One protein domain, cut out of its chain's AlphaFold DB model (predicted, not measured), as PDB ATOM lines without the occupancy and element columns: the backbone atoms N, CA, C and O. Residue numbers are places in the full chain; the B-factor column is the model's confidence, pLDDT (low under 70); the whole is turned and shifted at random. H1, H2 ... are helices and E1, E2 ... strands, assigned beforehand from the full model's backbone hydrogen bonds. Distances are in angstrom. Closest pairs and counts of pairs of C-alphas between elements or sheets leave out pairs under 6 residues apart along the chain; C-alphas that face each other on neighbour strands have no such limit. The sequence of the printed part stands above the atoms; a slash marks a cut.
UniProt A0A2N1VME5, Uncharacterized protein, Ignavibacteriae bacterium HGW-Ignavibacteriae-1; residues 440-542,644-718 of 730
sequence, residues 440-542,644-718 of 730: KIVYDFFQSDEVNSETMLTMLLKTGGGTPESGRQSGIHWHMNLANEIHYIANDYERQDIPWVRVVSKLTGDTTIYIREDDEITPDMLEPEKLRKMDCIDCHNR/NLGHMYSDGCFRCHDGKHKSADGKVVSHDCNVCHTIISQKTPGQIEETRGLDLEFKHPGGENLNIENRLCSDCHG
ATOM      1  N   LYS A 440     -26.999 -14.075  16.463       93.12
ATOM      2  CA  LYS A 440     -28.133 -14.346  17.353       93.12
ATOM      3  C   LYS A 440     -28.352 -15.852  17.469       93.12
ATOM      4  O   LYS A 440     -28.540 -16.537  16.462       93.12
ATOM      5  N   ILE A 441     -28.343 -16.351  18.696       91.62
ATOM      6  CA  ILE A 441     -28.654 -17.735  19.043       91.62
ATOM      7  C   ILE A 441     -29.875 -17.717  19.957       91.62
ATOM      8  O   ILE A 441     -29.922 -16.952  20.918       91.62
ATOM      9  N   VAL A 442     -30.857 -18.550  19.624       91.25
ATOM     10  CA  VAL A 442     -32.079 -18.742  20.407       91.25
ATOM     11  C   VAL A 442     -32.140 -20.206  20.803       91.25
ATOM     12  O   VAL A 442     -31.986 -21.087  19.953       91.25
ATOM     13  N   TYR A 443     -32.335 -20.452  22.089       89.88
ATOM     14  CA  TYR A 443     -32.565 -21.775  22.630       89.88
ATOM     15  C   TYR A 443     -33.929 -21.834  23.300       89.88
ATOM     16  O   TYR A 443     -34.184 -21.100  24.254       89.88
ATOM     17  N   ASP A 444     -34.747 -22.772  22.833       90.19
ATOM     18  CA  ASP A 444     -35.990 -23.168  23.482       90.19
ATOM     19  C   ASP A 444     -35.731 -24.475  24.234       90.19
ATOM     20  O   ASP A 444     -35.314 -25.479  23.648       90.19
ATOM     21  N   PHE A 445     -35.943 -24.465  25.544       90.94
ATOM     22  CA  PHE A 445     -35.779 -25.619  26.416       90.94
ATOM     23  C   PHE A 445     -37.115 -26.005  27.046       90.94
ATOM     24  O   PHE A 445     -37.958 -25.159  27.333       90.94
ATOM     25  N   PHE A 446     -37.265 -27.295  27.324       92.44
ATOM     26  CA  PHE A 446     -38.364 -27.834  28.115       92.44
ATOM     27  C   PHE A 446     -37.777 -28.545  29.332       92.44
ATOM     28  O   PHE A 446     -36.844 -29.346  29.192       92.44
ATOM     29  N   GLN A 447     -38.296 -28.236  30.520       90.94
ATOM     30  CA  GLN A 447     -37.898 -28.908  31.754       90.94
ATOM     31  C   GLN A 447     -38.437 -30.343  31.802       90.94
ATOM     32  O   GLN A 447     -39.389 -30.702  31.114       90.94
ATOM     33  N   SER A 448     -37.799 -31.182  32.620       91.19
ATOM     34  CA  SER A 448     -38.193 -32.584  32.831       91.19
ATOM     35  C   SER A 448     -39.316 -32.744  33.872       91.19
ATOM     36  O   SER A 448     -39.434 -33.799  34.496       91.19
ATOM     37  N   ASP A 449     -40.109 -31.701  34.100       91.94
ATOM     38  CA  ASP A 449     -41.257 -31.691  35.004       91.94
ATOM     39  C   ASP A 449     -42.540 -32.183  34.308       91.94
ATOM     40  O   ASP A 449     -42.558 -32.488  33.114       91.94
ATOM     41  N   GLU A 450     -43.633 -32.294  35.068       94.62
ATOM     42  CA  GLU A 450     -44.889 -32.863  34.569       94.62
ATOM     43  C   GLU A 450     -45.455 -32.075  33.387       94.62
ATOM     44  O   GLU A 450     -45.894 -32.662  32.401       94.62
ATOM     45  N   VAL A 451     -45.417 -30.747  33.476       93.94
ATOM     46  CA  VAL A 451     -45.989 -29.841  32.473       93.94
ATOM     47  C   VAL A 451     -45.017 -29.503  31.341       93.94
ATOM     48  O   VAL A 451     -45.396 -28.775  30.426       93.94
ATOM     49  N   ASN A 452     -43.792 -30.037  31.376       94.19
ATOM     50  CA  ASN A 452     -42.702 -29.707  30.458       94.19
ATOM     51  C   ASN A 452     -42.473 -28.185  30.366       94.19
ATOM     52  O   ASN A 452     -42.536 -27.609  29.279       94.19
ATOM     53  N   SER A 453     -42.254 -27.522  31.503       92.06
ATOM     54  CA  SER A 453     -42.150 -26.065  31.605       92.06
ATOM     55  C   SER A 453     -41.166 -25.493  30.585       92.06
ATOM     56  O   SER A 453     -40.000 -25.889  30.527       92.06
ATOM     57  N   GLU A 454     -41.640 -24.541  29.787       90.31
ATOM     58  CA  GLU A 454     -40.841 -23.884  28.755       90.31
ATOM     59  C   GLU A 454     -39.858 -22.886  29.378       90.31
ATOM     60  O   GLU A 454     -40.184 -22.127  30.292       90.31
ATOM     61  N   THR A 455     -38.641 -22.877  28.857       90.75
ATOM     62  CA  THR A 455     -37.571 -21.948  29.211       90.75
ATOM     63  C   THR A 455     -36.946 -21.446  27.915       90.75
ATOM     64  O   THR A 455     -36.747 -22.228  26.990       90.75
ATOM     65  N   MET A 456     -36.610 -20.162  27.843       91.12
ATOM     66  CA  MET A 456     -36.007 -19.562  26.652       91.12
ATOM     67  C   MET A 456     -34.713 -18.844  27.021       91.12
ATOM     68  O   MET A 456     -34.620 -18.239  28.089       91.12
ATOM     69  N   LEU A 457     -33.727 -18.896  26.133       91.19
ATOM     70  CA  LEU A 457     -32.505 -18.108  26.218       91.19
ATOM     71  C   LEU A 457     -32.158 -17.553  24.837       91.19
ATOM     72  O   LEU A 457     -31.915 -18.313  23.898       91.19
ATOM     73  N   THR A 458     -32.085 -16.232  24.729       92.69
ATOM     74  CA  THR A 458     -31.628 -15.530  23.531       92.69
ATOM     75  C   THR A 458     -30.335 -14.789  23.831       92.69
ATOM     76  O   THR A 458     -30.272 -13.973  24.749       92.69
ATOM     77  N   MET A 459     -29.309 -15.021  23.017       92.25
ATOM     78  CA  MET A 459     -27.994 -14.399  23.178       92.25
ATOM     79  C   MET A 459     -27.366 -14.003  21.839       92.25
ATOM     80  O   MET A 459     -27.683 -14.573  20.793       92.25
ATOM     81  N   LEU A 460     -26.455 -13.032  21.875       91.44
ATOM     82  CA  LEU A 460     -25.555 -12.687  20.777       91.44
ATOM     83  C   LEU A 460     -24.198 -13.326  21.040       91.44
ATOM     84  O   LEU A 460     -23.525 -12.984  22.007       91.44
ATOM     85  N   LEU A 461     -23.793 -14.250  20.175       91.50
ATOM     86  CA  LEU A 461     -22.458 -14.832  20.203       91.50
ATOM     87  C   LEU A 461     -21.487 -13.921  19.451       91.50
ATOM     88  O   LEU A 461     -21.692 -13.638  18.268       91.50
ATOM     89  N   LYS A 462     -20.404 -13.508  20.110       89.81
ATOM     90  CA  LYS A 462     -19.380 -12.609  19.564       89.81
ATOM     91  C   LYS A 462     -18.399 -13.385  18.692       89.81
ATOM     92  O   LYS A 462     -17.264 -13.616  19.088       89.81
ATOM     93  N   THR A 463     -18.846 -13.824  17.514       86.94
ATOM     94  CA  THR A 463     -18.051 -14.660  16.597       86.94
ATOM     95  C   THR A 463     -16.721 -14.002  16.223       86.94
ATOM     96  O   THR A 463     -15.662 -14.562  16.506       86.94
ATOM     97  N   GLY A 464     -16.767 -12.791  15.663       82.81
ATOM     98  CA  GLY A 464     -15.574 -11.980  15.466       82.81
ATOM     99  C   GLY A 464     -14.578 -12.527  14.437       82.81
ATOM    100  O   GLY A 464     -14.975 -13.167  13.459       82.81
ATOM    101  N   GLY A 465     -13.288 -12.251  14.653       77.44
ATOM    102  CA  GLY A 465     -12.180 -12.587  13.744       77.44
ATOM    103  C   GLY A 465     -11.619 -11.358  13.023       77.44
ATOM    104  O   GLY A 465     -11.581 -10.276  13.605       77.44
ATOM    105  N   GLY A 466     -11.206 -11.520  11.763       68.06
ATOM    106  CA  GLY A 466     -10.776 -10.414  10.899       68.06
ATOM    107  C   GLY A 466      -9.260 -10.242  10.759       68.06
ATOM    108  O   GLY A 466      -8.460 -10.937  11.390       68.06
ATOM    109  N   THR A 467      -8.863  -9.295   9.906       67.69
ATOM    110  CA  THR A 467      -7.459  -8.900   9.706       67.69
ATOM    111  C   THR A 467      -7.141  -7.562  10.377       67.69
ATOM    112  O   THR A 467      -8.061  -6.779  10.649       67.69
ATOM    113  N   PRO A 468      -5.851  -7.242  10.594       63.41
ATOM    114  CA  PRO A 468      -5.439  -5.921  11.056       63.41
ATOM    115  C   PRO A 468      -6.018  -4.753  10.254       63.41
ATOM    116  O   PRO A 468      -6.419  -3.743  10.830       63.41
ATOM    117  N   GLU A 469      -6.150  -4.923   8.942       64.56
ATOM    118  CA  GLU A 469      -6.643  -3.920   7.995       64.56
ATOM    119  C   GLU A 469      -8.169  -3.745   8.051       64.56
ATOM    120  O   GLU A 469      -8.683  -2.694   7.677       64.56
ATOM    121  N   SER A 470      -8.905  -4.745   8.550       63.16
ATOM    122  CA  SER A 470     -10.372  -4.713   8.665       63.16
ATOM    123  C   SER A 470     -10.893  -3.844   9.826       63.16
ATOM    124  O   SER A 470     -12.100  -3.641   9.969       63.16
ATOM    125  N   GLY A 471      -9.993  -3.303  10.656       58.19
ATOM    126  CA  GLY A 471     -10.277  -2.308  11.695       58.19
ATOM    127  C   GLY A 471     -10.942  -2.837  12.974       58.19
ATOM    128  O   GLY A 471     -10.697  -2.287  14.045       58.19
ATOM    129  N   ARG A 472     -11.746  -3.908  12.914       61.97
ATOM    130  CA  ARG A 472     -12.336  -4.571  14.095       61.97
ATOM    131  C   ARG A 472     -11.710  -5.947  14.297       61.97
ATOM    132  O   ARG A 472     -11.889  -6.830  13.472       61.97
ATOM    133  N   GLN A 473     -11.014  -6.121  15.417       66.62
ATOM    134  CA  GLN A 473     -10.408  -7.381  15.843       66.62
ATOM    135  C   GLN A 473     -10.942  -7.736  17.232       66.62
ATOM    136  O   GLN A 473     -10.445  -7.253  18.247       66.62
ATOM    137  N   SER A 474     -11.998  -8.535  17.291       71.62
ATOM    138  CA  SER A 474     -12.638  -8.927  18.551       71.62
ATOM    139  C   SER A 474     -13.325 -10.278  18.392       71.62
ATOM    140  O   SER A 474     -13.421 -10.773  17.273       71.62
ATOM    141  N   GLY A 475     -13.843 -10.839  19.487       82.19
ATOM    142  CA  GLY A 475     -14.666 -12.053  19.493       82.19
ATOM    143  C   GLY A 475     -13.904 -13.353  19.765       82.19
ATOM    144  O   GLY A 475     -12.695 -13.357  19.982       82.19
ATOM    145  N   ILE A 476     -14.645 -14.460  19.769       86.25
ATOM    146  CA  ILE A 476     -14.187 -15.791  20.201       86.25
ATOM    147  C   ILE A 476     -13.210 -16.456  19.224       86.25
ATOM    148  O   ILE A 476     -12.447 -17.335  19.619       86.25
ATOM    149  N   HIS A 477     -13.188 -16.045  17.953       86.19
ATOM    150  CA  HIS A 477     -12.252 -16.561  16.949       86.19
ATOM    151  C   HIS A 477     -10.854 -15.937  17.069       86.19
ATOM    152  O   HIS A 477     -10.280 -15.440  16.099       86.19
ATOM    153  N   TRP A 478     -10.276 -15.978  18.269       80.56
ATOM    154  CA  TRP A 478      -8.988 -15.348  18.554       80.56
ATOM    155  C   TRP A 478      -7.843 -15.934  17.715       80.56
ATOM    156  O   TRP A 478      -7.021 -15.178  17.204       80.56
ATOM    157  N   HIS A 479      -7.838 -17.253  17.479       78.38
ATOM    158  CA  HIS A 479      -6.842 -17.915  16.622       78.38
ATOM    159  C   HIS A 479      -6.951 -17.532  15.134       78.38
ATOM    160  O   HIS A 479      -6.010 -17.759  14.378       78.38
ATOM    161  N   MET A 480      -8.091 -16.972  14.708       74.62
ATOM    162  CA  MET A 480      -8.325 -16.514  13.331       74.62
ATOM    163  C   MET A 480      -8.024 -15.024  13.160       74.62
ATOM    164  O   MET A 480      -7.982 -14.539  12.033       74.62
ATOM    165  N   ASN A 481      -7.804 -14.292  14.257       69.81
ATOM    166  CA  ASN A 481      -7.267 -12.947  14.168       69.81
ATOM    167  C   ASN A 481      -5.812 -13.051  13.696       69.81
ATOM    168  O   ASN A 481      -4.943 -13.439  14.473       69.81
ATOM    169  N   LEU A 482      -5.545 -12.676  12.440       68.62
ATOM    170  CA  LEU A 482      -4.215 -12.774  11.821       68.62
ATOM    171  C   LEU A 482      -3.134 -11.953  12.547       68.62
ATOM    172  O   LEU A 482      -1.945 -12.148  12.296       68.62
ATOM    173  N   ALA A 483      -3.523 -11.066  13.469       73.25
ATOM    174  CA  ALA A 483      -2.601 -10.410  14.386       73.25
ATOM    175  C   ALA A 483      -1.973 -11.364  15.417       73.25
ATOM    176  O   ALA A 483      -0.996 -10.980  16.049       73.25
ATOM    177  N   ASN A 484      -2.502 -12.576  15.606       82.75
ATOM    178  CA  ASN A 484      -2.053 -13.526  16.620       82.75
ATOM    179  C   ASN A 484      -1.791 -14.913  16.024       82.75
ATOM    180  O   ASN A 484      -2.488 -15.384  15.131       82.75
ATOM    181  N   GLU A 485      -0.803 -15.609  16.575       89.44
ATOM    182  CA  GLU A 485      -0.587 -17.033  16.355       89.44
ATOM    183  C   GLU A 485      -0.580 -17.754  17.699       89.44
ATOM    184  O   GLU A 485       0.237 -17.453  18.571       89.44
ATOM    185  N   ILE A 486      -1.506 -18.699  17.863       91.62
ATOM    186  CA  ILE A 486      -1.721 -19.405  19.123       91.62
ATOM    187  C   ILE A 486      -1.187 -20.831  19.003       91.62
ATOM    188  O   ILE A 486      -1.519 -21.564  18.070       91.62
ATOM    189  N   HIS A 487      -0.368 -21.218  19.971       93.38
ATOM    190  CA  HIS A 487       0.139 -22.570  20.157       93.38
ATOM    191  C   HIS A 487      -0.297 -23.096  21.512       93.38
ATOM    192  O   HIS A 487      -0.412 -22.323  22.461       93.38
ATOM    193  N   TYR A 488      -0.489 -24.400  21.620       93.62
ATOM    194  CA  TYR A 488      -0.803 -25.037  22.888       93.62
ATOM    195  C   TYR A 488      -0.190 -26.433  22.975       93.62
ATOM    196  O   TYR A 488       0.216 -27.021  21.966       93.62
ATOM    197  N   ILE A 489      -0.130 -26.942  24.200       92.50
ATOM    198  CA  ILE A 489       0.220 -28.326  24.516       92.50
ATOM    199  C   ILE A 489      -0.964 -28.917  25.274       92.50
ATOM    200  O   ILE A 489      -1.570 -28.224  26.088       92.50
ATOM    201  N   ALA A 490      -1.302 -30.171  24.987       90.44
ATOM    202  CA  ALA A 490      -2.323 -30.910  25.720       90.44
ATOM    203  C   ALA A 490      -1.723 -32.150  26.388       90.44
ATOM    204  O   ALA A 490      -0.827 -32.785  25.827       90.44
ATOM    205  N   ASN A 491      -2.239 -32.500  27.566       87.94
ATOM    206  CA  ASN A 491      -1.818 -33.687  28.318       87.94
ATOM    207  C   ASN A 491      -2.449 -34.980  27.783       87.94
ATOM    208  O   ASN A 491      -1.954 -36.079  28.038       87.94
ATOM    209  N   ASP A 492      -3.550 -34.858  27.047       87.25
ATOM    210  CA  ASP A 492      -4.357 -35.962  26.552       87.25
ATOM    211  C   ASP A 492      -4.474 -35.962  25.019       87.25
ATOM    212  O   ASP A 492      -4.310 -34.949  24.337       87.25
ATOM    213  N   TYR A 493      -4.803 -37.130  24.464       85.31
ATOM    214  CA  TYR A 493      -4.971 -37.306  23.020       85.31
ATOM    215  C   TYR A 493      -6.186 -36.547  22.456       85.31
ATOM    216  O   TYR A 493      -6.137 -36.053  21.327       85.31
ATOM    217  N   GLU A 494      -7.262 -36.422  23.240       85.38
ATOM    218  CA  GLU A 494      -8.509 -35.744  22.853       85.38
ATOM    219  C   GLU A 494      -8.399 -34.210  22.907       85.38
ATOM    220  O   GLU A 494      -9.310 -33.497  22.462       85.38
ATOM    221  N   ARG A 495      -7.257 -33.706  23.398       89.94
ATOM    222  CA  ARG A 495      -6.918 -32.289  23.556       89.94
ATOM    223  C   ARG A 495      -7.916 -31.564  24.456       89.94
ATOM    224  O   ARG A 495      -8.295 -30.428  24.167       89.94
ATOM    225  N   GLN A 496      -8.406 -32.231  25.493       89.62
ATOM    226  CA  GLN A 496      -9.348 -31.660  26.451       89.62
ATOM    227  C   GLN A 496      -8.637 -30.983  27.628       89.62
ATOM    228  O   GLN A 496      -9.169 -30.024  28.174       89.62
ATOM    229  N   ASP A 497      -7.424 -31.413  27.972       90.75
ATOM    230  CA  ASP A 497      -6.621 -30.867  29.061       90.75
ATOM    231  C   ASP A 497      -5.430 -30.076  28.513       90.75
ATOM    232  O   ASP A 497      -4.443 -30.651  28.050       90.75
ATOM    233  N   ILE A 498      -5.539 -28.747  28.544       93.06
ATOM    234  CA  ILE A 498      -4.548 -27.814  28.000       93.06
ATOM    235  C   ILE A 498      -3.917 -27.062  29.179       93.06
ATOM    236  O   ILE A 498      -4.540 -26.132  29.673       93.06
ATOM    237  N   PRO A 499      -2.725 -27.448  29.665       92.94
ATOM    238  CA  PRO A 499      -2.050 -26.742  30.763       92.94
ATOM    239  C   PRO A 499      -1.227 -25.526  30.303       92.94
ATOM    240  O   PRO A 499      -0.809 -24.704  31.122       92.94
ATOM    241  N   TRP A 500      -0.925 -25.434  29.002       93.88
ATOM    242  CA  TRP A 500       0.033 -24.471  28.463       93.88
ATOM    243  C   TRP A 500      -0.435 -23.883  27.136       93.88
ATOM    244  O   TRP A 500      -0.784 -24.613  26.201       93.88
ATOM    245  N   VAL A 501      -0.371 -22.555  27.031       94.50
ATOM    246  CA  VAL A 501      -0.740 -21.797  25.831       94.50
ATOM    247  C   VAL A 501       0.292 -20.706  25.567       94.50
ATOM    248  O   VAL A 501       0.679 -19.961  26.464       94.50
ATOM    249  N   ARG A 502       0.699 -20.544  24.310       93.38
ATOM    250  CA  ARG A 502       1.560 -19.451  23.853       93.38
ATOM    251  C   ARG A 502       0.875 -18.656  22.764       93.38
ATOM    252  O   ARG A 502       0.493 -19.203  21.735       93.38
ATOM    253  N   VAL A 503       0.820 -17.348  22.962       92.88
ATOM    254  CA  VAL A 503       0.288 -16.387  22.000       92.88
ATOM    255  C   VAL A 503       1.439 -15.543  21.474       92.88
ATOM    256  O   VAL A 503       2.162 -14.919  22.250       92.88
ATOM    257  N   VAL A 504       1.612 -15.531  20.157       92.06
ATOM    258  CA  VAL A 504       2.597 -14.702  19.460       92.06
ATOM    259  C   VAL A 504       1.861 -13.607  18.701       92.06
ATOM    260  O   VAL A 504       1.081 -13.903  17.795       92.06
ATOM    261  N   SER A 505       2.125 -12.349  19.039       88.25
ATOM    262  CA  SER A 505       1.647 -11.194  18.279       88.25
ATOM    263  C   SER A 505       2.417 -11.110  16.963       88.25
ATOM    264  O   SER A 505       3.629 -10.923  16.947       88.25
ATOM    265  N   LYS A 506       1.726 -11.231  15.832       85.31
ATOM    266  CA  LYS A 506       2.303 -11.033  14.495       85.31
ATOM    267  C   LYS A 506       2.565  -9.566  14.173       85.31
ATOM    268  O   LYS A 506       3.341  -9.290  13.266       85.31
ATOM    269  N   LEU A 507       1.944  -8.646  14.914       82.69
ATOM    270  CA  LEU A 507       2.138  -7.206  14.747       82.69
ATOM    271  C   LEU A 507       3.419  -6.716  15.429       82.69
ATOM    272  O   LEU A 507       4.162  -5.938  14.841       82.69
ATOM    273  N   THR A 508       3.671  -7.164  16.663       86.06
ATOM    274  CA  THR A 508       4.810  -6.698  17.477       86.06
ATOM    275  C   THR A 508       5.937  -7.721  17.591       86.06
ATOM    276  O   THR A 508       7.066  -7.353  17.898       86.06
ATOM    277  N   GLY A 509       5.660  -9.001  17.329       87.19
ATOM    278  CA  GLY A 509       6.580 -10.111  17.587       87.19
ATOM    279  C   GLY A 509       6.577 -10.595  19.042       87.19
ATOM    280  O   GLY A 509       7.218 -11.601  19.347       87.19
ATOM    281  N   ASP A 510       5.845  -9.921  19.935       90.56
ATOM    282  CA  ASP A 510       5.821 -10.262  21.356       90.56
ATOM    283  C   ASP A 510       5.193 -11.633  21.591       90.56
ATOM    284  O   ASP A 510       4.184 -12.003  20.986       90.56
ATOM    285  N   THR A 511       5.779 -12.378  22.523       93.25
ATOM    286  CA  THR A 511       5.300 -13.700  22.916       93.25
ATOM    287  C   THR A 511       4.819 -13.656  24.357       93.25
ATOM    288  O   THR A 511       5.578 -13.301  25.255       93.25
ATOM    289  N   THR A 512       3.567 -14.043  24.587       93.75
ATOM    290  CA  THR A 512       3.009 -14.239  25.931       93.75
ATOM    291  C   THR A 512       2.741 -15.722  26.145       93.75
ATOM    292  O   THR A 512       2.105 -16.367  25.310       93.75
ATOM    293  N   ILE A 513       3.240 -16.265  27.251       93.81
ATOM    294  CA  ILE A 513       3.035 -17.659  27.645       93.81
ATOM    295  C   ILE A 513       2.110 -17.668  28.854       93.81
ATOM    296  O   ILE A 513       2.364 -16.943  29.812       93.81
ATOM    297  N   TYR A 514       1.072 -18.493  28.797       94.69
ATOM    298  CA  TYR A 514       0.139 -18.749  29.881       94.69
ATOM    299  C   TYR A 514       0.295 -20.194  30.346       94.69
ATOM    300  O   TYR A 514       0.280 -21.118  29.530       94.69
ATOM    301  N   ILE A 515       0.436 -20.368  31.655       93.69
ATOM    302  CA  ILE A 515       0.535 -21.662  32.329       93.69
ATOM    303  C   ILE A 515      -0.606 -21.730  33.341       93.69
ATOM    304  O   ILE A 515      -0.878 -20.742  34.030       93.69
ATOM    305  N   ARG A 516      -1.303 -22.862  33.410       93.69
ATOM    306  CA  ARG A 516      -2.342 -23.084  34.418       93.69
ATOM    307  C   ARG A 516      -1.695 -23.227  35.802       93.69
ATOM    308  O   ARG A 516      -0.752 -23.992  35.953       93.69
ATOM    309  N   GLU A 517      -2.187 -22.484  36.797       87.19
ATOM    310  CA  GLU A 517      -1.548 -22.333  38.127       87.19
ATOM    311  C   GLU A 517      -1.158 -23.637  38.842       87.19
ATOM    312  O   GLU A 517      -0.195 -23.637  39.605       87.19
ATOM    313  N   ASP A 518      -1.885 -24.727  38.593       82.12
ATOM    314  CA  ASP A 518      -1.711 -26.011  39.279       82.12
ATOM    315  C   ASP A 518      -0.825 -27.013  38.498       82.12
ATOM    316  O   ASP A 518      -0.637 -28.142  38.957       82.12
ATOM    317  N   ASP A 519      -0.289 -26.641  37.327       85.06
ATOM    318  CA  ASP A 519       0.506 -27.534  36.473       85.06
ATOM    319  C   ASP A 519       1.998 -27.183  36.448       85.06
ATOM    320  O   ASP A 519       2.406 -26.042  36.221       85.06
ATOM    321  N   GLU A 520       2.838 -28.208  36.585       79.50
ATOM    322  CA  GLU A 520       4.285 -28.089  36.417       79.50
ATOM    323  C   GLU A 520       4.692 -28.393  34.972       79.50
ATOM    324  O   GLU A 520       4.479 -29.498  34.471       79.50
ATOM    325  N   ILE A 521       5.330 -27.430  34.296       79.56
ATOM    326  CA  ILE A 521       5.811 -27.624  32.923       79.56
ATOM    327  C   ILE A 521       7.211 -28.251  32.918       79.56
ATOM    328  O   ILE A 521       8.195 -27.601  33.265       79.56
ATOM    329  N   THR A 522       7.318 -29.507  32.482       78.94
ATOM    330  CA  THR A 522       8.597 -30.206  32.301       78.94
ATOM    331  C   THR A 522       9.222 -29.895  30.931       78.94
ATOM    332  O   THR A 522       8.495 -29.642  29.965       78.94
ATOM    333  N   PRO A 523      10.564 -29.942  30.794       75.56
ATOM    334  CA  PRO A 523      11.241 -29.728  29.510       75.56
ATOM    335  C   PRO A 523      10.740 -30.649  28.388       75.56
ATOM    336  O   PRO A 523      10.581 -30.198  27.256       75.56
ATOM    337  N   ASP A 524      10.405 -31.899  28.716       77.38
ATOM    338  CA  ASP A 524       9.879 -32.890  27.770       77.38
ATOM    339  C   ASP A 524       8.520 -32.482  27.177       77.38
ATOM    340  O   ASP A 524       8.162 -32.907  26.078       77.38
ATOM    341  N   MET A 525       7.725 -31.671  27.882       74.56
ATOM    342  CA  MET A 525       6.444 -31.184  27.355       74.56
ATOM    343  C   MET A 525       6.623 -30.094  26.298       74.56
ATOM    344  O   MET A 525       5.749 -29.931  25.453       74.56
ATOM    345  N   LEU A 526       7.761 -29.398  26.293       78.88
ATOM    346  CA  LEU A 526       8.070 -28.318  25.352       78.88
ATOM    347  C   LEU A 526       8.741 -28.812  24.057       78.88
ATOM    348  O   LEU A 526       9.224 -28.002  23.262       78.88
ATOM    349  N   GLU A 527       8.776 -30.128  23.826       82.19
ATOM    350  CA  GLU A 527       9.272 -30.708  22.579       82.19
ATOM    351  C   GLU A 527       8.476 -30.184  21.366       82.19
ATOM    352  O   GLU A 527       7.240 -30.156  21.404       82.19
ATOM    353  N   PRO A 528       9.143 -29.826  20.248       80.38
ATOM    354  CA  PRO A 528       8.472 -29.283  19.064       80.38
ATOM    355  C   PRO A 528       7.349 -30.167  18.503       80.38
ATOM    356  O   PRO A 528       6.415 -29.651  17.902       80.38
ATOM    357  N   GLU A 529       7.421 -31.484  18.706       80.25
ATOM    358  CA  GLU A 529       6.426 -32.454  18.230       80.25
ATOM    359  C   GLU A 529       5.097 -32.397  19.002       80.25
ATOM    360  O   GLU A 529       4.051 -32.751  18.456       80.25
ATOM    361  N   LYS A 530       5.119 -31.936  20.260       82.12
ATOM    362  CA  LYS A 530       3.926 -31.779  21.115       82.12
ATOM    363  C   LYS A 530       3.296 -30.397  20.986       82.12
ATOM    364  O   LYS A 530       2.147 -30.197  21.377       82.12
ATOM    365  N   LEU A 531       4.045 -29.451  20.427       88.25
ATOM    366  CA  LEU A 531       3.602 -28.089  20.214       88.25
ATOM    367  C   LEU A 531       2.659 -28.025  19.011       88.25
ATOM    368  O   LEU A 531       3.076 -28.130  17.856       88.25
ATOM    369  N   ARG A 532       1.374 -27.806  19.276       90.19
ATOM    370  CA  ARG A 532       0.364 -27.692  18.229       90.19
ATOM    371  C   ARG A 532      -0.024 -26.239  18.007       90.19
ATOM    372  O   ARG A 532      -0.397 -25.533  18.941       90.19
ATOM    373  N   LYS A 533      -0.012 -25.817  16.743       91.00
ATOM    374  CA  LYS A 533      -0.675 -24.583  16.316       91.00
ATOM    375  C   LYS A 533      -2.187 -24.792  16.351       91.00
ATOM    376  O   LYS A 533      -2.676 -25.743  15.742       91.00
ATOM    377  N   MET A 534      -2.895 -23.903  17.040       90.19
ATOM    378  CA  MET A 534      -4.349 -23.945  17.140       90.19
ATOM    379  C   MET A 534      -4.992 -23.692  15.777       90.19
ATOM    380  O   MET A 534      -4.640 -22.729  15.090       90.19
ATOM    381  N   ASP A 535      -5.931 -24.546  15.396       88.62
ATOM    382  CA  ASP A 535      -6.671 -24.447  14.141       88.62
ATOM    383  C   ASP A 535      -8.191 -24.572  14.345       88.62
ATOM    384  O   ASP A 535      -8.694 -24.726  15.461       88.62
ATOM    385  N   CYS A 536      -8.947 -24.500  13.244       88.44
ATOM    386  CA  CYS A 536     -10.404 -24.525  13.302       88.44
ATOM    387  C   CYS A 536     -10.948 -25.809  13.942       88.44
ATOM    388  O   CYS A 536     -11.956 -25.738  14.642       88.44
ATOM    389  N   ILE A 537     -10.310 -26.969  13.734       89.50
ATOM    390  CA  ILE A 537     -10.811 -28.261  14.228       89.50
ATOM    391  C   ILE A 537     -10.562 -28.451  15.726       89.50
ATOM    392  O   ILE A 537     -11.211 -29.295  16.338       89.50
ATOM    393  N   ASP A 538      -9.697 -27.653  16.355       89.88
ATOM    394  CA  ASP A 538      -9.513 -27.696  17.810       89.88
ATOM    395  C   ASP A 538     -10.753 -27.162  18.565       89.88
ATOM    396  O   ASP A 538     -11.011 -27.560  19.710       89.88
ATOM    397  N   CYS A 539     -11.570 -26.332  17.901       88.94
ATOM    398  CA  CYS A 539     -12.871 -25.843  18.380       88.94
ATOM    399  C   CYS A 539     -14.060 -26.485  17.635       88.94
ATOM    400  O   CYS A 539     -15.041 -26.887  18.253       88.94
ATOM    401  N   HIS A 540     -13.970 -26.628  16.313       90.12
ATOM    402  CA  HIS A 540     -14.966 -27.264  15.444       90.12
ATOM    403  C   HIS A 540     -14.625 -28.743  15.222       90.12
ATOM    404  O   HIS A 540     -14.507 -29.205  14.090       90.12
ATOM    405  N   ASN A 541     -14.445 -29.496  16.307       88.50
ATOM    406  CA  ASN A 541     -13.875 -30.847  16.279       88.50
ATOM    407  C   ASN A 541     -14.796 -31.934  15.690       88.50
ATOM    408  O   ASN A 541     -14.332 -33.036  15.406       88.50
ATOM    409  N   ARG A 542     -16.083 -31.632  15.463       89.12
ATOM    410  CA  ARG A 542     -17.028 -32.471  14.703       89.12
ATOM    411  C   ARG A 542     -17.919 -31.605  13.802       89.12
ATOM    412  O   ARG A 542     -19.059 -31.327  14.167       89.12
ATOM    413  N   ASN A 644     -16.520 -29.178  21.169       90.88
ATOM    414  CA  ASN A 644     -15.898 -27.981  21.725       90.88
ATOM    415  C   ASN A 644     -16.567 -26.651  21.304       90.88
ATOM    416  O   ASN A 644     -16.051 -25.588  21.648       90.88
ATOM    417  N   LEU A 645     -17.707 -26.681  20.599       89.50
ATOM    418  CA  LEU A 645     -18.454 -25.487  20.160       89.50
ATOM    419  C   LEU A 645     -19.113 -24.690  21.295       89.50
ATOM    420  O   LEU A 645     -19.552 -23.562  21.078       89.50
ATOM    421  N   GLY A 646     -19.247 -25.274  22.483       89.75
ATOM    422  CA  GLY A 646     -19.840 -24.618  23.642       89.75
ATOM    423  C   GLY A 646     -19.362 -25.243  24.946       89.75
ATOM    424  O   GLY A 646     -18.617 -26.220  24.929       89.75
ATOM    425  N   HIS A 647     -19.815 -24.681  26.067       91.25
ATOM    426  CA  HIS A 647     -19.335 -25.043  27.406       91.25
ATOM    427  C   HIS A 647     -20.386 -25.755  28.288       91.25
ATOM    428  O   HIS A 647     -20.215 -25.884  29.497       91.25
ATOM    429  N   MET A 648     -21.524 -26.171  27.710       89.31
ATOM    430  CA  MET A 648     -22.593 -26.832  28.475       89.31
ATOM    431  C   MET A 648     -22.343 -28.332  28.654       89.31
ATOM    432  O   MET A 648     -22.525 -28.851  29.745       89.31
ATOM    433  N   TYR A 649     -21.948 -29.034  27.590       89.06
ATOM    434  CA  TYR A 649     -21.824 -30.503  27.581       89.06
ATOM    435  C   TYR A 649     -20.370 -31.000  27.483       89.06
ATOM    436  O   TYR A 649     -20.108 -32.199  27.559       89.06
ATOM    437  N   SER A 650     -19.434 -30.071  27.319       89.69
ATOM    438  CA  SER A 650     -17.977 -30.231  27.332       89.69
ATOM    439  C   SER A 650     -17.372 -28.884  27.716       89.69
ATOM    440  O   SER A 650     -18.081 -27.885  27.640       89.69
ATOM    441  N   ASP A 651     -16.088 -28.824  28.057       90.50
ATOM    442  CA  ASP A 651     -15.470 -27.578  28.535       90.50
ATOM    443  C   ASP A 651     -15.267 -26.542  27.414       90.50
ATOM    444  O   ASP A 651     -15.301 -25.336  27.658       90.50
ATOM    445  N   GLY A 652     -15.113 -26.981  26.160       91.81
ATOM    446  CA  GLY A 652     -15.052 -26.084  25.001       91.81
ATOM    447  C   GLY A 652     -13.924 -25.055  25.117       91.81
ATOM    448  O   GLY A 652     -12.749 -25.419  25.157       91.81
ATOM    449  N   CYS A 653     -14.256 -23.765  25.153       90.88
ATOM    450  CA  CYS A 653     -13.272 -22.690  25.336       90.88
ATOM    451  C   CYS A 653     -12.687 -22.644  26.761       90.88
ATOM    452  O   CYS A 653     -11.556 -22.188  26.930       90.88
ATOM    453  N   PHE A 654     -13.396 -23.159  27.775       91.88
ATOM    454  CA  PHE A 654     -12.922 -23.172  29.166       91.88
ATOM    455  C   PHE A 654     -11.723 -24.091  29.407       91.88
ATOM    456  O   PHE A 654     -11.096 -23.986  30.451       91.88
ATOM    457  N   ARG A 655     -11.311 -24.890  28.413       92.44
ATOM    458  CA  ARG A 655     -10.017 -25.593  28.439       92.44
ATOM    459  C   ARG A 655      -8.822 -24.639  28.584       92.44
ATOM    460  O   ARG A 655      -7.799 -25.043  29.116       92.44
ATOM    461  N   CYS A 656      -8.961 -23.392  28.119       91.50
ATOM    462  CA  CYS A 656      -7.975 -22.320  28.312       91.50
ATOM    463  C   CYS A 656      -8.549 -21.114  29.077       91.50
ATOM    464  O   CYS A 656      -7.811 -20.390  29.734       91.50
ATOM    465  N   HIS A 657      -9.858 -20.864  28.972       91.19
ATOM    466  CA  HIS A 657     -10.542 -19.707  29.566       91.19
ATOM    467  C   HIS A 657     -11.057 -19.976  30.987       91.19
ATOM    468  O   HIS A 657     -12.166 -19.597  31.338       91.19
ATOM    469  N   ASP A 658     -10.273 -20.657  31.812       88.50
ATOM    470  CA  ASP A 658     -10.654 -21.076  33.167       88.50
ATOM    471  C   ASP A 658     -10.348 -20.029  34.255       88.50
ATOM    472  O   ASP A 658     -10.659 -20.236  35.427       88.50
ATOM    473  N   GLY A 659      -9.714 -18.905  33.901       90.56
ATOM    474  CA  GLY A 659      -9.212 -17.921  34.866       90.56
ATOM    475  C   GLY A 659      -7.974 -18.372  35.649       90.56
ATOM    476  O   GLY A 659      -7.487 -17.620  36.495       90.56
ATOM    477  N   LYS A 660      -7.454 -19.571  35.374       92.75
ATOM    478  CA  LYS A 660      -6.272 -20.161  36.018       92.75
ATOM    479  C   LYS A 660      -5.042 -20.134  35.122       92.75
ATOM    480  O   LYS A 660      -3.931 -20.296  35.610       92.75
ATOM    481  N   HIS A 661      -5.211 -19.926  33.822       94.50
ATOM    482  CA  HIS A 661      -4.104 -19.697  32.901       94.50
ATOM    483  C   HIS A 661      -3.503 -18.307  33.110       94.50
ATOM    484  O   HIS A 661      -4.106 -17.299  32.727       94.50
ATOM    485  N   LYS A 662      -2.303 -18.255  33.698       95.25
ATOM    486  CA  LYS A 662      -1.608 -17.010  34.042       95.25
ATOM    487  C   LYS A 662      -0.250 -16.916  33.364       95.25
ATOM    488  O   LYS A 662       0.456 -17.909  33.202       95.25
ATOM    489  N   SER A 663       0.111 -15.710  32.949       94.12
ATOM    490  CA  SER A 663       1.433 -15.407  32.418       94.12
ATOM    491  C   SER A 663       2.379 -14.903  33.507       94.12
ATOM    492  O   SER A 663       1.951 -14.474  34.579       94.12
ATOM    493  N   ALA A 664       3.682 -14.910  33.220       89.69
ATOM    494  CA  ALA A 664       4.704 -14.428  34.155       89.69
ATOM    495  C   ALA A 664       4.563 -12.931  34.500       89.69
ATOM    496  O   ALA A 664       4.948 -12.511  35.587       89.69
ATOM    497  N   ASP A 665       3.990 -12.131  33.596       90.81
ATOM    498  CA  ASP A 665       3.660 -10.713  33.799       90.81
ATOM    499  C   ASP A 665       2.281 -10.491  34.456       90.81
ATOM    500  O   ASP A 665       1.837  -9.352  34.583       90.81
ATOM    501  N   GLY A 666       1.605 -11.559  34.897       91.44
ATOM    502  CA  GLY A 666       0.358 -11.495  35.665       91.44
ATOM    503  C   GLY A 666      -0.921 -11.357  34.835       91.44
ATOM    504  O   GLY A 666      -1.992 -11.157  35.410       91.44
ATOM    505  N   LYS A 667      -0.857 -11.474  33.501       92.81
ATOM    506  CA  LYS A 667      -2.062 -11.531  32.659       92.81
ATOM    507  C   LYS A 667      -2.764 -12.867  32.866       92.81
ATOM    508  O   LYS A 667      -2.119 -13.901  33.016       92.81
ATOM    509  N   VAL A 668      -4.090 -12.844  32.816       93.25
ATOM    510  CA  VAL A 668      -4.933 -14.027  33.015       93.25
ATOM    511  C   VAL A 668      -5.849 -14.205  31.813       93.25
ATOM    512  O   VAL A 668      -6.418 -13.230  31.315       93.25
ATOM    513  N   VAL A 669      -6.021 -15.443  31.355       91.62
ATOM    514  CA  VAL A 669      -7.049 -15.764  30.360       91.62
ATOM    515  C   VAL A 669      -8.414 -15.753  31.055       91.62
ATOM    516  O   VAL A 669      -8.718 -16.625  31.866       91.62
ATOM    517  N   SER A 670      -9.219 -14.725  30.771       89.56
ATOM    518  CA  SER A 670     -10.497 -14.481  31.454       89.56
ATOM    519  C   SER A 670     -11.522 -15.605  31.243       89.56
ATOM    520  O   SER A 670     -11.640 -16.125  30.130       89.56
ATOM    521  N   HIS A 671     -12.296 -15.897  32.296       88.50
ATOM    522  CA  HIS A 671     -13.475 -16.775  32.289       88.50
ATOM    523  C   HIS A 671     -14.809 -16.004  32.230       88.50
ATOM    524  O   HIS A 671     -15.877 -16.604  32.355       88.50
ATOM    525  N   ASP A 672     -14.774 -14.678  32.067       88.38
ATOM    526  CA  ASP A 672     -15.980 -13.849  31.981       88.38
ATOM    527  C   ASP A 672     -16.812 -14.211  30.735       88.38
ATOM    528  O   ASP A 672     -16.345 -14.119  29.594       88.38
ATOM    529  N   CYS A 673     -18.075 -14.588  30.953       87.62
ATOM    530  CA  CYS A 673     -19.019 -14.967  29.901       87.62
ATOM    531  C   CYS A 673     -19.211 -13.858  28.853       87.62
ATOM    532  O   CYS A 673     -19.359 -14.150  27.660       87.62
ATOM    533  N   ASN A 674     -19.147 -12.587  29.268       87.50
ATOM    534  CA  ASN A 674     -19.355 -11.431  28.395       87.50
ATOM    535  C   ASN A 674     -18.235 -11.238  27.367       87.50
ATOM    536  O   ASN A 674     -18.426 -10.507  26.388       87.50
ATOM    537  N   VAL A 675     -17.094 -11.917  27.519       87.00
ATOM    538  CA  VAL A 675     -16.054 -11.986  26.481       87.00
ATOM    539  C   VAL A 675     -16.575 -12.730  25.246       87.00
ATOM    540  O   VAL A 675     -16.248 -12.365  24.116       87.00
ATOM    541  N   CYS A 676     -17.432 -13.732  25.450       88.50
ATOM    542  CA  CYS A 676     -17.870 -14.659  24.412       88.50
ATOM    543  C   CYS A 676     -19.269 -14.350  23.877       88.50
ATOM    544  O   CYS A 676     -19.493 -14.397  22.666       88.50
ATOM    545  N   HIS A 677     -20.227 -14.046  24.753       91.31
ATOM    546  CA  HIS A 677     -21.607 -13.784  24.356       91.31
ATOM    547  C   HIS A 677     -22.307 -12.806  25.297       91.31
ATOM    548  O   HIS A 677     -21.956 -12.688  26.464       91.31
ATOM    549  N   THR A 678     -23.351 -12.152  24.798       90.75
ATOM    550  CA  THR A 678     -24.216 -11.272  25.595       90.75
ATOM    551  C   THR A 678     -25.638 -11.816  25.582       90.75
ATOM    552  O   THR A 678     -26.196 -12.070  24.513       90.75
ATOM    553  N   ILE A 679     -26.220 -12.032  26.763       91.12
ATOM    554  CA  ILE A 679     -27.608 -12.489  26.895       91.12
ATOM    555  C   ILE A 679     -28.529 -11.291  26.649       91.12
ATOM    556  O   ILE A 679     -28.395 -10.262  27.300       91.12
ATOM    557  N   ILE A 680     -29.456 -11.427  25.697       91.31
ATOM    558  CA  ILE A 680     -30.435 -10.384  25.356       91.31
ATOM    559  C   ILE A 680     -31.716 -10.580  26.165       91.31
ATOM    560  O   ILE A 680     -32.262  -9.627  26.726       91.31
ATOM    561  N   SER A 681     -32.216 -11.816  26.182       91.50
ATOM    562  CA  SER A 681     -33.419 -12.177  26.917       91.50
ATOM    563  C   SER A 681     -33.353 -13.604  27.438       91.50
ATOM    564  O   SER A 681     -32.685 -14.471  26.865       91.50
ATOM    565  N   GLN A 682     -34.038 -13.844  28.551       91.50
ATOM    566  CA  GLN A 682     -34.215 -15.177  29.112       91.50
ATOM    567  C   GLN A 682     -35.588 -15.306  29.772       91.50
ATOM    568  O   GLN A 682     -36.137 -14.341  30.305       91.50
ATOM    569  N   LYS A 683     -36.131 -16.519  29.769       90.69
ATOM    570  CA  LYS A 683     -37.381 -16.888  30.436       90.69
ATOM    571  C   LYS A 683     -37.126 -18.153  31.240       90.69
ATOM    572  O   LYS A 683     -36.846 -19.193  30.649       90.69
ATOM    573  N   THR A 684     -37.222 -18.069  32.560       86.56
ATOM    574  CA  THR A 684     -37.159 -19.229  33.462       86.56
ATOM    575  C   THR A 684     -38.564 -19.799  33.701       86.56
ATOM    576  O   THR A 684     -39.563 -19.115  33.438       86.56
ATOM    577  N   PRO A 685     -38.686 -21.053  34.180       84.06
ATOM    578  CA  PRO A 685     -39.983 -21.658  34.468       84.06
ATOM    579  C   PRO A 685     -40.849 -20.784  35.386       84.06
ATOM    580  O   PRO A 685     -40.419 -20.377  36.464       84.06
ATOM    581  N   GLY A 686     -42.080 -20.492  34.957       76.69
ATOM    582  CA  GLY A 686     -43.046 -19.712  35.740       76.69
ATOM    583  C   GLY A 686     -42.789 -18.200  35.809       76.69
ATOM    584  O   GLY A 686     -43.548 -17.504  36.481       76.69
ATOM    585  N   GLN A 687     -41.772 -17.673  35.116       82.44
ATOM    586  CA  GLN A 687     -41.491 -16.234  35.036       82.44
ATOM    587  C   GLN A 687     -41.816 -15.661  33.646       82.44
ATOM    588  O   GLN A 687     -41.884 -16.378  32.645       82.44
ATOM    589  N   ILE A 688     -42.047 -14.346  33.592       83.50
ATOM    590  CA  ILE A 688     -42.177 -13.597  32.334       83.50
ATOM    591  C   ILE A 688     -40.776 -13.439  31.728       83.50
ATOM    592  O   ILE A 688     -39.794 -13.361  32.463       83.50
ATOM    593  N   GLU A 689     -40.682 -13.409  30.399       85.88
ATOM    594  CA  GLU A 689     -39.423 -13.140  29.702       85.88
ATOM    595  C   GLU A 689     -38.814 -11.808  30.166       85.88
ATOM    596  O   GLU A 689     -39.440 -10.749  30.072       85.88
ATOM    597  N   GLU A 690     -37.583 -11.866  30.666       83.19
ATOM    598  CA  GLU A 690     -36.799 -10.696  31.036       83.19
ATOM    599  C   GLU A 690     -35.911 -10.297  29.853       83.19
ATOM    600  O   GLU A 690     -35.223 -11.139  29.279       83.19
ATOM    601  N   THR A 691     -35.911  -9.013  29.491       80.50
ATOM    602  CA  THR A 691     -35.049  -8.453  28.439       80.50
ATOM    603  C   THR A 691     -34.205  -7.326  29.029       80.50
ATOM    604  O   THR A 691     -34.747  -6.295  29.430       80.50
ATOM    605  N   ARG A 692     -32.880  -7.499  29.084       67.44
ATOM    606  CA  ARG A 692     -31.916  -6.438  29.427       67.44
ATOM    607  C   ARG A 692     -30.713  -6.580  28.500       67.44
ATOM    608  O   ARG A 692     -30.108  -7.637  28.444       67.44
ATOM    609  N   GLY A 693     -30.404  -5.537  27.732       61.06
ATOM    610  CA  GLY A 693     -29.551  -5.665  26.544       61.06
ATOM    611  C   GLY A 693     -28.053  -5.910  26.775       61.06
ATOM    612  O   GLY A 693     -27.412  -6.390  25.848       61.06
ATOM    613  N   LEU A 694     -27.480  -5.564  27.939       63.22
ATOM    614  CA  LEU A 694     -26.017  -5.598  28.131       63.22
ATOM    615  C   LEU A 694     -25.522  -6.286  29.415       63.22
ATOM    616  O   LEU A 694     -24.422  -6.819  29.382       63.22
ATOM    617  N   ASP A 695     -26.335  -6.378  30.474       69.19
ATOM    618  CA  ASP A 695     -25.898  -6.887  31.791       69.19
ATOM    619  C   ASP A 695     -26.869  -7.924  32.378       69.19
ATOM    620  O   ASP A 695     -27.129  -7.959  33.583       69.19
ATOM    621  N   LEU A 696     -27.505  -8.733  31.525       83.12
ATOM    622  CA  LEU A 696     -28.402  -9.773  32.016       83.12
ATOM    623  C   LEU A 696     -27.590 -10.981  32.497       83.12
ATOM    624  O   LEU A 696     -27.082 -11.758  31.688       83.12
ATOM    625  N   GLU A 697     -27.490 -11.145  33.814       85.12
ATOM    626  CA  GLU A 697     -26.875 -12.326  34.422       85.12
ATOM    627  C   GLU A 697     -27.661 -13.597  34.082       85.12
ATOM    628  O   GLU A 697     -28.897 -13.615  34.075       85.12
ATOM    629  N   PHE A 698     -26.940 -14.679  33.791       87.62
ATOM    630  CA  PHE A 698     -27.548 -15.964  33.469       87.62
ATOM    631  C   PHE A 698     -28.273 -16.551  34.685       87.62
ATOM    632  O   PHE A 698     -27.674 -16.745  35.741       87.62
ATOM    633  N   LYS A 699     -29.548 -16.915  34.518       86.81
ATOM    634  CA  LYS A 699     -30.333 -17.613  35.542       86.81
ATOM    635  C   LYS A 699     -30.496 -19.076  35.159       86.81
ATOM    636  O   LYS A 699     -31.102 -19.406  34.139       86.81
ATOM    637  N   HIS A 700     -29.993 -19.974  36.005       87.12
ATOM    638  CA  HIS A 700     -30.122 -21.401  35.744       87.12
ATOM    639  C   HIS A 700     -31.589 -21.864  35.897       87.12
ATOM    640  O   HIS A 700     -32.198 -21.627  36.944       87.12
ATOM    641  N   PRO A 701     -32.168 -22.588  34.917       82.00
ATOM    642  CA  PRO A 701     -33.590 -22.956  34.944       82.00
ATOM    643  C   PRO A 701     -34.000 -23.880  36.100       82.00
ATOM    644  O   PRO A 701     -35.165 -23.910  36.482       82.00
ATOM    645  N   GLY A 702     -33.046 -24.627  36.662       75.94
ATOM    646  CA  GLY A 702     -33.238 -25.474  37.846       75.94
ATOM    647  C   GLY A 702     -33.267 -24.725  39.189       75.94
ATOM    648  O   GLY A 702     -33.371 -25.373  40.227       75.94
ATOM    649  N   GLY A 703     -33.160 -23.391  39.181       73.00
ATOM    650  CA  GLY A 703     -33.187 -22.540  40.372       73.00
ATOM    651  C   GLY A 703     -31.805 -22.192  40.940       73.00
ATOM    652  O   GLY A 703     -30.780 -22.735  40.528       73.00
ATOM    653  N   GLU A 704     -31.795 -21.277  41.911       66.94
ATOM    654  CA  GLU A 704     -30.585 -20.665  42.495       66.94
ATOM    655  C   GLU A 704     -29.776 -21.624  43.392       66.94
ATOM    656  O   GLU A 704     -28.574 -21.458  43.579       66.94
ATOM    657  N   ASN A 705     -30.399 -22.700  43.885       63.12
ATOM    658  CA  ASN A 705     -29.788 -23.641  44.837       63.12
ATOM    659  C   ASN A 705     -28.680 -24.537  44.242       63.12
ATOM    660  O   ASN A 705     -28.113 -25.365  44.955       63.12
ATOM    661  N   LEU A 706     -28.380 -24.423  42.946       65.81
ATOM    662  CA  LEU A 706     -27.457 -25.319  42.237       65.81
ATOM    663  C   LEU A 706     -25.984 -24.860  42.253       65.81
ATOM    664  O   LEU A 706     -25.148 -25.551  41.674       65.81
ATOM    665  N   ASN A 707     -25.653 -23.759  42.950       64.31
ATOM    666  CA  ASN A 707     -24.293 -23.201  43.093       64.31
ATOM    667  C   ASN A 707     -23.528 -23.159  41.756       64.31
ATOM    668  O   ASN A 707     -22.448 -23.734  41.603       64.31
ATOM    669  N   ILE A 708     -24.147 -22.505  40.773       72.00
ATOM    670  CA  ILE A 708     -23.619 -22.362  39.410       72.00
ATOM    671  C   ILE A 708     -22.440 -21.383  39.326       72.00
ATOM    672  O   ILE A 708     -21.709 -21.409  38.347       72.00
ATOM    673  N   GLU A 709     -22.238 -20.542  40.342       69.12
ATOM    674  CA  GLU A 709     -21.175 -19.527  40.358       69.12
ATOM    675  C   GLU A 709     -19.771 -20.136  40.474       69.12
ATOM    676  O   GLU A 709     -18.804 -19.556  39.995       69.12
ATOM    677  N   ASN A 710     -19.653 -21.323  41.081       73.81
ATOM    678  CA  ASN A 710     -18.366 -21.981  41.343       73.81
ATOM    679  C   ASN A 710     -18.192 -23.308  40.589       73.81
ATOM    680  O   ASN A 710     -17.356 -24.130  40.974       73.81
ATOM    681  N   ARG A 711     -19.017 -23.578  39.572       80.75
ATOM    682  CA  ARG A 711     -18.996 -24.841  38.818       80.75
ATOM    683  C   ARG A 711     -19.197 -24.598  37.336       80.75
ATOM    684  O   ARG A 711     -19.980 -23.738  36.943       80.75
ATOM    685  N   LEU A 712     -18.545 -25.410  36.512       85.50
ATOM    686  CA  LEU A 712     -18.798 -25.394  35.081       85.50
ATOM    687  C   LEU A 712     -20.119 -26.105  34.787       85.50
ATOM    688  O   LEU A 712     -20.500 -27.074  35.446       85.50
ATOM    689  N   CYS A 713     -20.824 -25.659  33.746       87.38
ATOM    690  CA  CYS A 713     -22.039 -26.335  33.295       87.38
ATOM    691  C   CYS A 713     -21.752 -27.803  32.920       87.38
ATOM    692  O   CYS A 713     -22.560 -28.689  33.209       87.38
ATOM    693  N   SER A 714     -20.578 -28.061  32.334       88.38
ATOM    694  CA  SER A 714     -20.085 -29.389  31.962       88.38
ATOM    695  C   SER A 714     -19.906 -30.337  33.153       88.38
ATOM    696  O   SER A 714     -20.090 -31.539  32.974       88.38
ATOM    697  N   ASP A 715     -19.678 -29.842  34.374       86.69
ATOM    698  CA  ASP A 715     -19.561 -30.692  35.571       86.69
ATOM    699  C   ASP A 715     -20.864 -31.450  35.881       86.69
ATOM    700  O   ASP A 715     -20.850 -32.560  36.426       86.69
ATOM    701  N   CYS A 716     -22.006 -30.841  35.541       84.81
ATOM    702  CA  CYS A 716     -23.339 -31.392  35.795       84.81
ATOM    703  C   CYS A 716     -24.006 -31.943  34.528       84.81
ATOM    704  O   CYS A 716     -24.712 -32.950  34.601       84.81
ATOM    705  N   HIS A 717     -23.806 -31.287  33.383       86.12
ATOM    706  CA  HIS A 717     -24.458 -31.625  32.115       86.12
ATOM    707  C   HIS A 717     -23.558 -32.391  31.146       86.12
ATOM    708  O   HIS A 717     -24.066 -33.064  30.248       86.12
ATOM    709  N   GLY A 718     -22.242 -32.274  31.295       82.62
ATOM    710  CA  GLY A 718     -21.270 -32.936  30.443       82.62
ATOM    711  C   GLY A 718     -21.058 -34.400  30.800       82.62
ATOM    712  O   GLY A 718     -21.645 -34.967  31.726       82.62
TER     713      GLY A 718
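AT A GLANCE: This is residues 440 to 542 and 644 to 718 of the 730 residues of an uncharacterized protein of Ignavibacteriae bacterium HGW-Ignavibacteriae-1 (UniProt A0A2N1VME5). Little regular structure: two small antiparallel sheets, E1 E2 E7 and E3 E4 E5 E6, form opposite ends, with loops and short helices H2 and H3 between. The printed part has 178 residues, under half in named elements (mixed class), in order E1 E2 E3 E4 E5 H1 H2 H3 E6 E7 H4. It is only just compact, close to loose: radius of gyration of the C-alphas 18.5 A, spans 56 by 37 by 32 A.

HOW THE PARTS SIT: E1, residues 440 to 446, and E2, 454 to 461, form a hairpin (N 441 to O 459, 2.8 A); E7, 677 to 683, also neighbours E2 (N 458 to O 681, 2.8 A). E3, 484 to 489, E4, 500 to 505, and E5, 511 to 516, make a meander of successive hairpins (N 485 to O 504, 2.8 A; N 503 to O 512, 2.9 A); E6, 661 to 663, neighbours E5 (N 515 to O 662, 2.9 A). H1, 523 to 526, only grazes this sheet. H2, 536 to 539, and H3, 652 to 655, are close but not clearly touching: C-alphas 539 and 652, 7.0 A. H4, 713 to 717, touches no helix.

IN THESE COORDINATES: E1 begins at C-alpha 440 (-28.133, -14.346, 17.353); E2 spans 22.2 A; H4 ends at C-alpha 717 (-24.458, -31.625, 32.115).

THE WHOLE: Residues 543 to 643 are cut out; C-alphas 542 and 644 are 8.4 A apart. Links E2 to E3, E6 to E7 and E7 to H4 are long. Confidence is low, for instance, at 466 to 473.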